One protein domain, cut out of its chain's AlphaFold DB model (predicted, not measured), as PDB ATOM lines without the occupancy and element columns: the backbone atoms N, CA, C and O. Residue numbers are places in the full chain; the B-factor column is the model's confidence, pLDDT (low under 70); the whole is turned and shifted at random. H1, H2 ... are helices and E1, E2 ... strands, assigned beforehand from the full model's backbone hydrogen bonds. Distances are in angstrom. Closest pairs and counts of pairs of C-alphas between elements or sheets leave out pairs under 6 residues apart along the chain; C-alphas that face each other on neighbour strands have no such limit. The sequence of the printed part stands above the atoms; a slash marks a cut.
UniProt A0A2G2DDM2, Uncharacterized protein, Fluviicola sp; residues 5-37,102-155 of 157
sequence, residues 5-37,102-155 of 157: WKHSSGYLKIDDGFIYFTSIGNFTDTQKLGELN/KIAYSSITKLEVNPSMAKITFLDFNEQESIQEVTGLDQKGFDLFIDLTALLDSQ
ATOM      1  N   TRP A   5      -1.987  38.215  30.846       88.00
ATOM      2  CA  TRP A   5      -2.601  38.596  29.581       88.00
ATOM      3  C   TRP A   5      -3.875  39.368  29.841       88.00
ATOM      4  O   TRP A   5      -4.730  38.955  30.624       88.00
ATOM      5  N   LYS A   6      -3.999  40.521  29.195       86.44
ATOM      6  CA  LYS A   6      -5.198  41.340  29.311       86.44
ATOM      7  C   LYS A   6      -6.299  40.745  28.435       86.44
ATOM      8  O   LYS A   6      -6.048  40.394  27.288       86.44
ATOM      9  N   HIS A   7      -7.511  40.682  28.969       85.75
ATOM     10  CA  HIS A   7      -8.723  40.342  28.227       85.75
ATOM     11  C   HIS A   7      -9.807  41.398  28.487       85.75
ATOM     12  O   HIS A   7      -9.606  42.343  29.258       85.75
ATOM     13  N   SER A   8     -10.969  41.257  27.848       82.31
ATOM     14  CA  SER A   8     -12.081  42.221  27.936       82.31
ATOM     15  C   SER A   8     -12.562  42.512  29.363       82.31
ATOM     16  O   SER A   8     -13.055  43.604  29.636       82.31
ATOM     17  N   SER A   9     -12.378  41.552  30.268       80.06
ATOM     18  CA  SER A   9     -12.937  41.551  31.622       80.06
ATOM     19  C   SER A   9     -11.867  41.555  32.722       80.06
ATOM     20  O   SER A   9     -12.199  41.351  33.885       80.06
ATOM     21  N   GLY A  10     -10.589  41.760  32.387       86.00
ATOM     22  CA  GLY A  10      -9.509  41.770  33.375       86.00
ATOM     23  C   GLY A  10      -8.189  41.214  32.851       86.00
ATOM     24  O   GLY A  10      -7.772  41.504  31.728       86.00
ATOM     25  N   TYR A  11      -7.528  40.437  33.701       88.69
ATOM     26  CA  TYR A  11      -6.255  39.789  33.439       88.69
ATOM     27  C   TYR A  11      -6.344  38.297  33.717       88.69
ATOM     28  O   TYR A  11      -6.853  37.859  34.753       88.69
ATOM     29  N   LEU A  12      -5.758  37.539  32.805       89.25
ATOM     30  CA  LEU A  12      -5.671  36.098  32.836       89.25
ATOM     31  C   LEU A  12      -4.219  35.684  33.051       89.25
ATOM     32  O   LEU A  12      -3.301  36.296  32.502       89.25
ATOM     33  N   LYS A  13      -4.015  34.641  33.849       90.12
ATOM     34  CA  LYS A  13      -2.719  33.982  34.003       90.12
ATOM     35  C   LYS A  13      -2.899  32.477  33.953       90.12
ATOM     36  O   LYS A  13      -3.873  31.948  34.468       90.12
ATOM     37  N   ILE A  14      -1.932  31.808  33.357       88.12
ATOM     38  CA  ILE A  14      -1.878  30.370  33.161       88.12
ATOM     39  C   ILE A  14      -0.570  29.920  33.818       88.12
ATOM     40  O   ILE A  14       0.488  30.453  33.486       88.12
ATOM     41  N   ASP A  15      -0.657  29.018  34.792       87.00
ATOM     42  CA  ASP A  15       0.489  28.333  35.411       87.00
ATOM     43  C   ASP A  15       0.317  26.809  35.254       87.00
ATOM     44  O   ASP A  15      -0.720  26.359  34.781       87.00
ATOM     45  N   ASP A  16       1.281  26.018  35.741       80.44
ATOM     46  CA  ASP A  16       1.394  24.550  35.596       80.44
ATOM     47  C   ASP A  16       0.196  23.702  36.092       80.44
ATOM     48  O   ASP A  16       0.227  22.478  36.005       80.44
ATOM     49  N   GLY A  17      -0.866  24.309  36.621       84.25
ATOM     50  CA  GLY A  17      -2.066  23.572  37.030       84.25
ATOM     51  C   GLY A  17      -3.337  24.400  37.183       84.25
ATOM     52  O   GLY A  17      -4.386  23.831  37.481       84.25
ATOM     53  N   PHE A  18      -3.270  25.722  37.001       89.75
ATOM     54  CA  PHE A  18      -4.416  26.605  37.205       89.75
ATOM     55  C   PHE A  18      -4.474  27.722  36.162       89.75
ATOM     56  O   PHE A  18      -3.451  28.287  35.764       89.75
ATOM     57  N   ILE A  19      -5.700  28.098  35.803       89.75
ATOM     58  CA  ILE A  19      -6.029  29.332  35.088       89.75
ATOM     59  C   ILE A  19      -6.574  30.329  36.111       89.75
ATOM     60  O   ILE A  19      -7.584  30.068  36.760       89.75
ATOM     61  N   TYR A  20      -5.913  31.470  36.266       89.75
ATOM     62  CA  TYR A  20      -6.299  32.537  37.183       89.75
ATOM     63  C   TYR A  20      -6.994  33.667  36.435       89.75
ATOM     64  O   TYR A  20      -6.453  34.193  35.460       89.75
ATOM     65  N   PHE A  21      -8.131  34.106  36.966       88.19
ATOM     66  CA  PHE A  21      -8.873  35.275  36.506       88.19
ATOM     67  C   PHE A  21      -8.818  36.359  37.581       88.19
ATOM     68  O   PHE A  21      -9.199  36.129  38.732       88.19
ATOM     69  N   THR A  22      -8.323  37.547  37.226       86.38
ATOM     70  CA  THR A  22      -8.210  38.677  38.161       86.38
ATOM     71  C   THR A  22      -8.586  39.997  37.512       86.38
ATOM     72  O   THR A  22      -8.437  40.179  36.309       86.38
ATOM     73  N   SER A  23      -9.014  40.960  38.324       81.19
ATOM     74  CA  SER A  23      -9.321  42.309  37.843       81.19
ATOM     75  C   SER A  23      -8.068  43.185  37.648       81.19
ATOM     76  O   SER A  23      -8.063  44.071  36.796       81.19
ATOM     77  N   ILE A  24      -6.993  42.928  38.411       80.38
ATOM     78  CA  ILE A  24      -5.828  43.831  38.541       80.38
ATOM     79  C   ILE A  24      -4.522  43.235  37.973       80.38
ATOM     80  O   ILE A  24      -3.588  43.984  37.700       80.38
ATOM     81  N   GLY A  25      -4.430  41.914  37.767       79.00
ATOM     82  CA  GLY A  25      -3.212  41.281  37.238       79.00
ATOM     83  C   GLY A  25      -2.059  41.224  38.245       79.00
ATOM     84  O   GLY A  25      -0.898  41.409  37.884       79.00
ATOM     85  N   ASN A  26      -2.363  41.002  39.528       81.62
ATOM     86  CA  ASN A  26      -1.367  40.955  40.601       81.62
ATOM     87  C   ASN A  26      -1.225  39.545  41.194       81.62
ATOM     88  O   ASN A  26      -2.181  38.959  41.697       81.62
ATOM     89  N   PHE A  27       0.004  39.022  41.208       75.69
ATOM     90  CA  PHE A  27       0.313  37.684  41.723       75.69
ATOM     91  C   PHE A  27       0.133  37.550  43.241       75.69
ATOM     92  O   PHE A  27      -0.197  36.478  43.735       75.69
ATOM     93  N   THR A  28       0.319  38.617  44.020       77.00
ATOM     94  CA  THR A  28       0.097  38.533  45.476       77.00
ATOM     95  C   THR A  28      -1.378  38.291  45.812       77.00
ATOM     96  O   THR A  28      -1.689  37.678  46.835       77.00
ATOM     97  N   ASP A  29      -2.286  38.717  44.933       67.50
ATOM     98  CA  ASP A  29      -3.723  38.538  45.116       67.50
ATOM     99  C   ASP A  29      -4.197  37.140  44.689       67.50
ATOM    100  O   ASP A  29      -5.194  36.655  45.228       67.50
ATOM    101  N   THR A  30      -3.447  36.433  43.828       71.88
ATOM    102  CA  THR A  30      -3.827  35.090  43.354       71.88
ATOM    103  C   THR A  30      -3.763  34.014  44.426       71.88
ATOM    104  O   THR A  30      -4.564  33.084  44.406       71.88
ATOM    105  N   GLN A  31      -2.871  34.152  45.412       73.75
ATOM    106  CA  GLN A  31      -2.753  33.196  46.524       73.75
ATOM    107  C   GLN A  31      -4.012  33.139  47.400       73.75
ATOM    108  O   GLN A  31      -4.215  32.172  48.129       73.75
ATOM    109  N   LYS A  32      -4.851  34.180  47.343       72.62
ATOM    110  CA  LYS A  32      -6.097  34.290  48.110       72.62
ATOM    111  C   LYS A  32      -7.333  33.923  47.287       72.62
ATOM    112  O   LYS A  32      -8.440  34.021  47.816       72.62
ATOM    113  N   LEU A  33      -7.163  33.564  46.013       76.38
ATOM    114  CA  LEU A  33      -8.272  33.172  45.152       76.38
ATOM    115  C   LEU A  33      -8.699  31.750  45.489       76.38
ATOM    116  O   LEU A  33      -7.901  30.809  45.418       76.38
ATOM    117  N   GLY A  34      -9.969  31.628  45.864       75.56
ATOM    118  CA  GLY A  34     -10.650  30.345  45.917       75.56
ATOM    119  C   GLY A  34     -10.889  29.811  44.510       75.56
ATOM    120  O   GLY A  34     -10.824  30.547  43.515       75.56
ATOM    121  N   GLU A  35     -11.150  28.517  44.436       72.06
ATOM    122  CA  GLU A  35     -11.710  27.909  43.231       72.06
ATOM    123  C   GLU A  35     -13.145  28.404  43.037       72.06
ATOM    124  O   GLU A  35     -13.807  28.822  43.999       72.06
ATOM    125  N   LEU A  36     -13.613  28.429  41.787       65.56
ATOM    126  CA  LEU A  36     -14.975  28.865  41.495       65.56
ATOM    127  C   LEU A  36     -15.963  28.012  42.314       65.56
ATOM    128  O   LEU A  36     -15.957  26.788  42.219       65.56
ATOM    129  N   ASN A  37     -16.789  28.684  43.123       56.53
ATOM    130  CA  ASN A  37     -17.773  28.115  44.058       56.53
ATOM    131  C   ASN A  37     -17.267  27.557  45.402       56.53
ATOM    132  O   ASN A  37     -18.075  27.005  46.148       56.53
ATOM    133  N   LYS A 102      -9.864  30.972  40.402       89.94
ATOM    134  CA  LYS A 102      -8.981  30.083  39.647       89.94
ATOM    135  C   LYS A 102      -9.731  28.825  39.207       89.94
ATOM    136  O   LYS A 102     -10.626  28.372  39.919       89.94
ATOM    137  N   ILE A 103      -9.361  28.287  38.052       89.62
ATOM    138  CA  ILE A 103      -9.852  27.015  37.506       89.62
ATOM    139  C   ILE A 103      -8.675  26.042  37.494       89.62
ATOM    140  O   ILE A 103      -7.623  26.385  36.958       89.62
ATOM    141  N   ALA A 104      -8.828  24.864  38.094       90.00
ATOM    142  CA  ALA A 104      -7.816  23.811  38.036       90.00
ATOM    143  C   ALA A 104      -7.867  23.100  36.678       90.00
ATOM    144  O   ALA A 104      -8.947  22.853  36.155       90.00
ATOM    145  N   TYR A 105      -6.723  22.714  36.115       89.75
ATOM    146  CA  TYR A 105      -6.710  21.965  34.849       89.75
ATOM    147  C   TYR A 105      -7.458  20.640  34.937       89.75
ATOM    148  O   TYR A 105      -8.144  20.261  33.998       89.75
ATOM    149  N   SER A 106      -7.380  19.980  36.093       88.81
ATOM    150  CA  SER A 106      -8.081  18.724  36.352       88.81
ATOM    151  C   SER A 106      -9.603  18.843  36.294       88.81
ATOM    152  O   SER A 106     -10.270  17.819  36.212       88.81
ATOM    153  N   SER A 107     -10.163  20.054  36.382       90.12
ATOM    154  CA  SER A 107     -11.606  20.264  36.264       90.12
ATOM    155  C   SER A 107     -12.043  20.695  34.865       90.12
ATOM    156  O   SER A 107     -13.244  20.778  34.623       90.12
ATOM    157  N   ILE A 108     -11.115  20.966  33.941       91.50
ATOM    158  CA  ILE A 108     -11.440  21.381  32.572       91.50
ATOM    159  C   ILE A 108     -11.846  20.151  31.762       91.50
ATOM    160  O   ILE A 108     -11.036  19.266  31.512       91.50
ATOM    161  N   THR A 109     -13.099  20.131  31.312       90.69
ATOM    162  CA  THR A 109     -13.656  19.057  30.477       90.69
ATOM    163  C   THR A 109     -13.427  19.329  28.997       90.69
ATOM    164  O   THR A 109     -13.210  18.412  28.210       90.69
ATOM    165  N   LYS A 110     -13.533  20.598  28.584       91.88
ATOM    166  CA  LYS A 110     -13.439  20.980  27.174       91.88
ATOM    167  C   LYS A 110     -12.901  22.390  27.017       91.88
ATOM    168  O   LYS A 110     -13.298  23.296  27.751       91.88
ATOM    169  N   LEU A 111     -12.061  22.589  26.007       92.00
ATOM    170  CA  LEU A 111     -11.576  23.903  25.613       92.00
ATOM    171  C   LEU A 111     -11.827  24.122  24.120       92.00
ATOM    172  O   LEU A 111     -11.433  23.313  23.287       92.00
ATOM    173  N   GLU A 112     -12.524  25.202  23.778       92.19
ATOM    174  CA  GLU A 112     -12.812  25.586  22.395       92.19
ATOM    175  C   GLU A 112     -12.180  26.951  22.117       92.19
ATOM    176  O   GLU A 112     -12.557  27.959  22.720       92.19
ATOM    177  N   VAL A 113     -11.222  27.004  21.191       90.88
ATOM    178  CA  VAL A 113     -10.568  28.256  20.786       90.88
ATOM    179  C   VAL A 113     -11.110  28.708  19.435       90.88
ATOM    180  O   VAL A 113     -10.957  28.024  18.428       90.88
ATOM    181  N   ASN A 114     -11.720  29.890  19.409       89.00
ATOM    182  CA  ASN A 114     -12.094  30.613  18.199       89.00
ATOM    183  C   ASN A 114     -11.182  31.839  18.020       89.00
ATOM    184  O   ASN A 114     -10.670  32.359  19.010       89.00
ATOM    185  N   PRO A 115     -11.038  32.394  16.801       84.50
ATOM    186  CA  PRO A 115     -10.159  33.546  16.543       84.50
ATOM    187  C   PRO A 115     -10.446  34.808  17.377       84.50
ATOM    188  O   PRO A 115      -9.619  35.710  17.436       84.50
ATOM    189  N   SER A 116     -11.633  34.911  17.977       85.12
ATOM    190  CA  SER A 116     -12.081  36.069  18.760       85.12
ATOM    191  C   SER A 116     -12.435  35.742  20.214       85.12
ATOM    192  O   SER A 116     -12.668  36.660  21.008       85.12
ATOM    193  N   MET A 117     -12.485  34.460  20.577       90.38
ATOM    194  CA  MET A 117     -12.990  33.998  21.867       90.38
ATOM    195  C   MET A 117     -12.422  32.622  22.209       90.38
ATOM    196  O   MET A 117     -12.467  31.720  21.380       90.38
ATOM    197  N   ALA A 118     -11.975  32.438  23.447       90.75
ATOM    198  CA  ALA A 118     -11.732  31.119  24.022       90.75
ATOM    199  C   ALA A 118     -12.887  30.755  24.964       90.75
ATOM    200  O   ALA A 118     -13.319  31.583  25.767       90.75
ATOM    201  N   LYS A 119     -13.397  29.531  24.868       93.25
ATOM    202  CA  LYS A 119     -14.465  29.005  25.719       93.25
ATOM    203  C   LYS A 119     -13.932  27.813  26.503       93.25
ATOM    204  O   LYS A 119     -13.402  26.870  25.924       93.25
ATOM    205  N   ILE A 120     -14.075  27.876  27.820       92.62
ATOM    206  CA  ILE A 120     -13.594  26.870  28.763       92.62
ATOM    207  C   ILE A 120     -14.821  26.253  29.429       92.62
ATOM    208  O   ILE A 120     -15.564  26.957  30.114       92.62
ATOM    209  N   THR A 121     -15.033  24.958  29.228       92.56
ATOM    210  CA  THR A 121     -16.041  24.170  29.944       92.56
ATOM    211  C   THR A 121     -15.339  23.369  31.030       92.56
ATOM    212  O   THR A 121     -14.381  22.648  30.748       92.56
ATOM    213  N   PHE A 122     -15.800  23.499  32.267       92.56
ATOM    214  CA  PHE A 122     -15.184  22.862  33.425       92.56
ATOM    215  C   PHE A 122     -16.236  22.460  34.458       92.56
ATOM    216  O   PHE A 122     -17.330  23.025  34.497       92.56
ATOM    217  N   LEU A 123     -15.893  21.492  35.300       88.81
ATOM    218  CA  LEU A 123     -16.682  21.119  36.465       88.81
ATOM    219  C   LEU A 123     -16.384  22.085  37.612       88.81
ATOM    220  O   LEU A 123     -15.224  22.359  37.936       88.81
ATOM    221  N   ASP A 124     -17.437  22.634  38.204       84.12
ATOM    222  CA  ASP A 124     -17.328  23.461  39.399       84.12
ATOM    223  C   ASP A 124     -17.148  22.604  40.668       84.12
ATOM    224  O   ASP A 124     -17.122  21.373  40.623       84.12
ATOM    225  N   PHE A 125     -17.041  23.254  41.831       76.88
ATOM    226  CA  PHE A 125     -16.930  22.558  43.120       76.88
ATOM    227  C   PHE A 125     -18.124  21.630  43.438       76.88
ATOM    228  O   PHE A 125     -17.989  20.710  44.241       76.88
ATOM    229  N   ASN A 126     -19.290  21.860  42.829       82.25
ATOM    230  CA  ASN A 126     -20.487  21.035  42.997       82.25
ATOM    231  C   ASN A 126     -20.611  19.956  41.909       82.25
ATOM    232  O   ASN A 126     -21.692  19.381  41.762       82.25
ATOM    233  N   GLU A 127     -19.547  19.719  41.134       83.88
ATOM    234  CA  GLU A 127     -19.523  18.798  39.993       83.88
ATOM    235  C   GLU A 127     -20.534  19.172  38.890       83.88
ATOM    236  O   GLU A 127     -20.974  18.326  38.110       83.88
ATOM    237  N   GLN A 128     -20.916  20.450  38.803       85.88
ATOM    238  CA  GLN A 128     -21.777  20.978  37.750       85.88
ATOM    239  C   GLN A 128     -20.945  21.591  36.630       85.88
ATOM    240  O   GLN A 128     -19.985  22.328  36.863       85.88
ATOM    241  N   GLU A 129     -21.350  21.326  35.391       88.94
ATOM    242  CA  GLU A 129     -20.734  21.940  34.221       88.94
ATOM    243  C   GLU A 129     -20.969  23.455  34.213       88.94
ATOM    244  O   GLU A 129     -22.100  23.945  34.206       88.94
ATOM    245  N   SER A 130     -19.870  24.198  34.186       88.88
ATOM    246  CA  SER A 130     -19.829  25.648  34.065       88.88
ATOM    247  C   SER A 130     -19.043  26.044  32.822       88.88
ATOM    248  O   SER A 130     -18.111  25.361  32.396       88.88
ATOM    249  N   ILE A 131     -19.436  27.166  32.222       90.25
ATOM    250  CA  ILE A 131     -18.830  27.686  30.995       90.25
ATOM    251  C   ILE A 131     -18.268  29.072  31.284       90.25
ATOM    252  O   ILE A 131     -18.997  29.962  31.724       90.25
ATOM    253  N   GLN A 132     -16.987  29.268  30.978       89.44
ATOM    254  CA  GLN A 132     -16.343  30.574  30.990       89.44
ATOM    255  C   GLN A 132     -15.902  30.962  29.581       89.44
ATOM    256  O   GLN A 132     -15.097  30.282  28.949       89.44
ATOM    257  N   GLU A 133     -16.393  32.107  29.114       91.06
ATOM    258  CA  GLU A 133     -15.972  32.712  27.853       91.06
ATOM    259  C   GLU A 133     -14.940  33.812  28.111       91.06
ATOM    260  O   GLU A 133     -15.115  34.678  28.975       91.06
ATOM    261  N   VAL A 134     -13.848  33.782  27.356       89.25
ATOM    262  CA  VAL A 134     -12.759  34.753  27.416       89.25
ATOM    263  C   VAL A 134     -12.664  35.438  26.061       89.25
ATOM    264  O   VAL A 134     -12.310  34.825  25.056       89.25
ATOM    265  N   THR A 135     -13.005  36.722  26.028       90.12
ATOM    266  CA  THR A 135     -12.995  37.543  24.810       90.12
ATOM    267  C   THR A 135     -11.911  38.612  24.874       90.12
ATOM    268  O   THR A 135     -11.506  39.049  25.953       90.12
ATOM    269  N   GLY A 136     -11.448  39.065  23.708       88.06
ATOM    270  CA  GLY A 136     -10.469  40.154  23.618       88.06
ATOM    271  C   GLY A 136      -9.075  39.788  24.133       88.06
ATOM    272  O   GLY A 136      -8.388  40.660  24.657       88.06
ATOM    273  N   LEU A 137      -8.689  38.513  24.018       86.06
ATOM    274  CA  LEU A 137      -7.315  38.075  24.254       86.06
ATOM    275  C   LEU A 137      -6.381  38.690  23.207       86.06
ATOM    276  O   LEU A 137      -6.763  38.906  22.054       86.06
ATOM    277  N   ASP A 138      -5.149  38.972  23.615       86.62
ATOM    278  CA  ASP A 138      -4.084  39.297  22.679       86.62
ATOM    279  C   ASP A 138      -3.615  38.036  21.935       86.62
ATOM    280  O   ASP A 138      -3.922  36.906  22.316       86.62
ATOM    281  N   GLN A 139      -2.859  38.223  20.851       86.50
ATOM    282  CA  GLN A 139      -2.369  37.106  20.037       86.50
ATOM    283  C   GLN A 139      -1.566  36.093  20.872       86.50
ATOM    284  O   GLN A 139      -1.750  34.894  20.724       86.50
ATOM    285  N   LYS A 140      -0.760  36.581  21.825       85.38
ATOM    286  CA  LYS A 140       0.005  35.732  22.747       85.38
ATOM    287  C   LYS A 140      -0.892  34.904  23.667       85.38
ATOM    288  O   LYS A 140      -0.591  33.744  23.921       85.38
ATOM    289  N   GLY A 141      -1.975  35.491  24.174       83.38
ATOM    290  CA  GLY A 141      -2.973  34.780  24.961       83.38
ATOM    291  C   GLY A 141      -3.648  33.676  24.150       83.38
ATOM    292  O   GLY A 141      -3.815  32.575  24.661       83.38
ATOM    293  N   PHE A 142      -3.979  33.936  22.881       86.06
ATOM    294  CA  PHE A 142      -4.532  32.910  21.989       86.06
ATOM    295  C   PHE A 142      -3.572  31.745  21.755       86.06
ATOM    296  O   PHE A 142      -4.003  30.600  21.880       86.06
ATOM    297  N   ASP A 143      -2.300  32.025  21.472       87.81
ATOM    298  CA  ASP A 143      -1.287  30.987  21.246       87.81
ATOM    299  C   ASP A 143      -1.202  30.031  22.450       87.81
ATOM    300  O   ASP A 143      -1.204  28.814  22.291       87.81
ATOM    301  N   LEU A 144      -1.275  30.569  23.671       85.06
ATOM    302  CA  LEU A 144      -1.271  29.760  24.893       85.06
ATOM    303  C   LEU A 144      -2.518  28.896  25.061       85.06
ATOM    304  O   LEU A 144      -2.422  27.772  25.547       85.06
ATOM    305  N   PHE A 145      -3.692  29.400  24.686       86.56
ATOM    306  CA  PHE A 145      -4.916  28.601  24.725       86.56
ATOM    307  C   PHE A 145      -4.880  27.460  23.704       86.56
ATOM    308  O   PHE A 145      -5.385  26.375  23.992       86.56
ATOM    309  N   ILE A 146      -4.262  27.679  22.542       87.94
ATOM    310  CA  ILE A 146      -4.043  26.633  21.536       87.94
ATOM    311  C   ILE A 146      -3.094  25.564  22.091       87.94
ATOM    312  O   ILE A 146      -3.431  24.380  22.048       87.94
ATOM    313  N   ASP A 147      -1.971  25.974  22.685       87.81
ATOM    314  CA  ASP A 147      -1.012  25.056  23.312       87.81
ATOM    315  C   ASP A 147      -1.663  24.237  24.440       87.81
ATOM    316  O   ASP A 147      -1.448  23.029  24.556       87.81
ATOM    317  N   LEU A 148      -2.514  24.877  25.246       85.12
ATOM    318  CA  LEU A 148      -3.234  24.228  26.343       85.12
ATOM    319  C   LEU A 148      -4.286  23.237  25.834       85.12
ATOM    320  O   LEU A 148      -4.443  22.167  26.416       85.12
ATOM    321  N   THR A 149      -4.961  23.557  24.725       87.69
ATOM    322  CA  THR A 149      -5.893  22.629  24.060       87.69
ATOM    323  C   THR A 149      -5.156  21.370  23.611       87.69
ATOM    324  O   THR A 149      -5.573  20.264  23.940       87.69
ATOM    325  N   ALA A 150      -4.005  21.532  22.950       86.06
ATOM    326  CA  ALA A 150      -3.192  20.405  22.496       86.06
ATOM    327  C   ALA A 150      -2.678  19.538  23.661       86.06
ATOM    328  O   ALA A 150      -2.571  18.320  23.527       86.06
ATOM    329  N   LEU A 151      -2.374  20.153  24.809       83.62
ATOM    330  CA  LEU A 151      -1.950  19.430  26.006       83.62
ATOM    331  C   LEU A 151      -3.093  18.606  26.610       83.62
ATOM    332  O   LEU A 151      -2.865  17.449  26.964       83.62
ATOM    333  N   LEU A 152      -4.302  19.167  26.691       81.50
ATOM    334  CA  LEU A 152      -5.487  18.458  27.184       81.50
ATOM    335  C   LEU A 152      -5.854  17.274  26.282       81.50
ATOM    336  O   LEU A 152      -6.081  16.183  26.793       81.50
ATOM    337  N   ASP A 153      -5.797  17.450  24.962       83.56
ATOM    338  CA  ASP A 153      -6.070  16.378  23.992       83.56
ATOM    339  C   ASP A 153      -5.017  15.248  24.026       83.56
ATOM    340  O   ASP A 153      -5.255  14.146  23.533       83.56
ATOM    341  N   SER A 154      -3.831  15.516  24.582       80.12
ATOM    342  CA  SER A 154      -2.730  14.547  24.680       80.12
ATOM    343  C   SER A 154      -2.739  13.702  25.959       80.12
ATOM    344  O   SER A 154      -1.954  12.755  26.060       80.12
ATOM    345  N   GLN A 155      -3.588  14.032  26.938       71.06
ATOM    346  CA  GLN A 155      -3.758  13.230  28.149       71.06
ATOM    347  C   GLN A 155      -4.578  11.977  27.786       71.06
ATOM    348  O   GLN A 155      -5.712  12.117  27.336       71.06
TER     349      GLN A 155
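AT A GLANCE: This is residues 5 to 37 and 102 to 155 of the 157 residues of an uncharacterized protein of Fluviicola sp (UniProt A0A2G2DDM2). Two small antiparallel sheets lie partly face to face with their strands crossed, and the long helix H2 packs at the open side between them, over E5 and E6 of one sheet and over E1 and E2 of the other. The short helix H1 only grazes the four-stranded sheet and lies far from the other sheet. The printed part has 87 residues, with two named helices and seven named strands in the order E1 E2 E3 H1 E4 E5 E6 E7 H2; the sheets run E1 E2 E3 E4 and E5 E6 E7. The class is mixed, helices and strands. The whole is compact, with a radius of gyration of the C-alphas of 12.3 A, and rounded, spanning 30 by 30 by 20 A.

HOW THE PARTS SIT: Begin with the larger sheet, made of E1, residues 5 to 7, E2, residues 10 to 15, E3, residues 18 to 22, and E4, residues 102 to 104; E1 and E4 are its edge strands. E1, E2 and E3 form a meander, each strand the antiparallel neighbour of the one before. Look across the hairpin E1 and E2 for N 5 and O 12, 2.9 A apart, and across the hairpin E2 and E3 for N 13 and O 20 at 3.0 A. E3 and E4 are antiparallel at 168 degrees, with N 19 and O 103 at 2.8 A. The second sheet has E5, residues 108 to 114, E6, residues 117 to 123, and E7, residues 129 to 135, a second meander of two hairpins. N 112 and O 119 are 2.9 A apart across E5 and E6, and N 120 and O 132 are 2.8 A apart across E6 and E7. E4 and E5 meet only through their link, while the closest C-alphas of E1 and E7, those of His 7 and Thr 135, are 6.1 A apart. H2, residues 139 to 153, is on one face of the sheet E5 E6 E7, two layers, at a height over the sheet of 9.0 A. It runs slantwise to the strands, at 41 degrees to E5 on the local plane; its closest C-alphas with E5 are those of Thr 149 and Leu 111, 6.0 A apart. H2 is also on one face of the sheet E1 E2 E3 E4, again two layers, at a height of 11.3 A, across the strands at 79 degrees to E1 on the local plane, which rests on just 6 C-alphas of the sheet. There the C-alphas of Trp 5 and Gly 141 are the closest of E1 and H2, at 6.0 A. H1, residues 27 to 30, is apart from H2. Every O i to N i+4 pair is within hydrogen-bond range in H2; H1 is too short for such a pair.

IN THESE COORDINATES: Find C-alpha 5 at (-2.601, 38.596, 29.581), where E1 begins. E2 then runs 16.9 A and E3 12.7 A, while E1, H1 and E4 are short. E5 starts at C-alpha 108, at (-11.440, 21.381, 32.572), and is 17.1 A long; E6 and E7 measure 19.8 A each. H2 runs 21.4 A to C-alpha 153 at (-6.070, 16.378, 23.992).

THE WHOLE: The two C-alphas farthest apart are those of Asn 126 and Gln 139, 33.4 A. Residues 38 to 101 are not printed, and C-alphas 37 and 102 stand 10.0 A apart across this cut, in the link from H1 to E4. The links that are printed whole are tight. The mean pLDDT of the printed part is 85.0; residues 29, 36 and 37 are under 70.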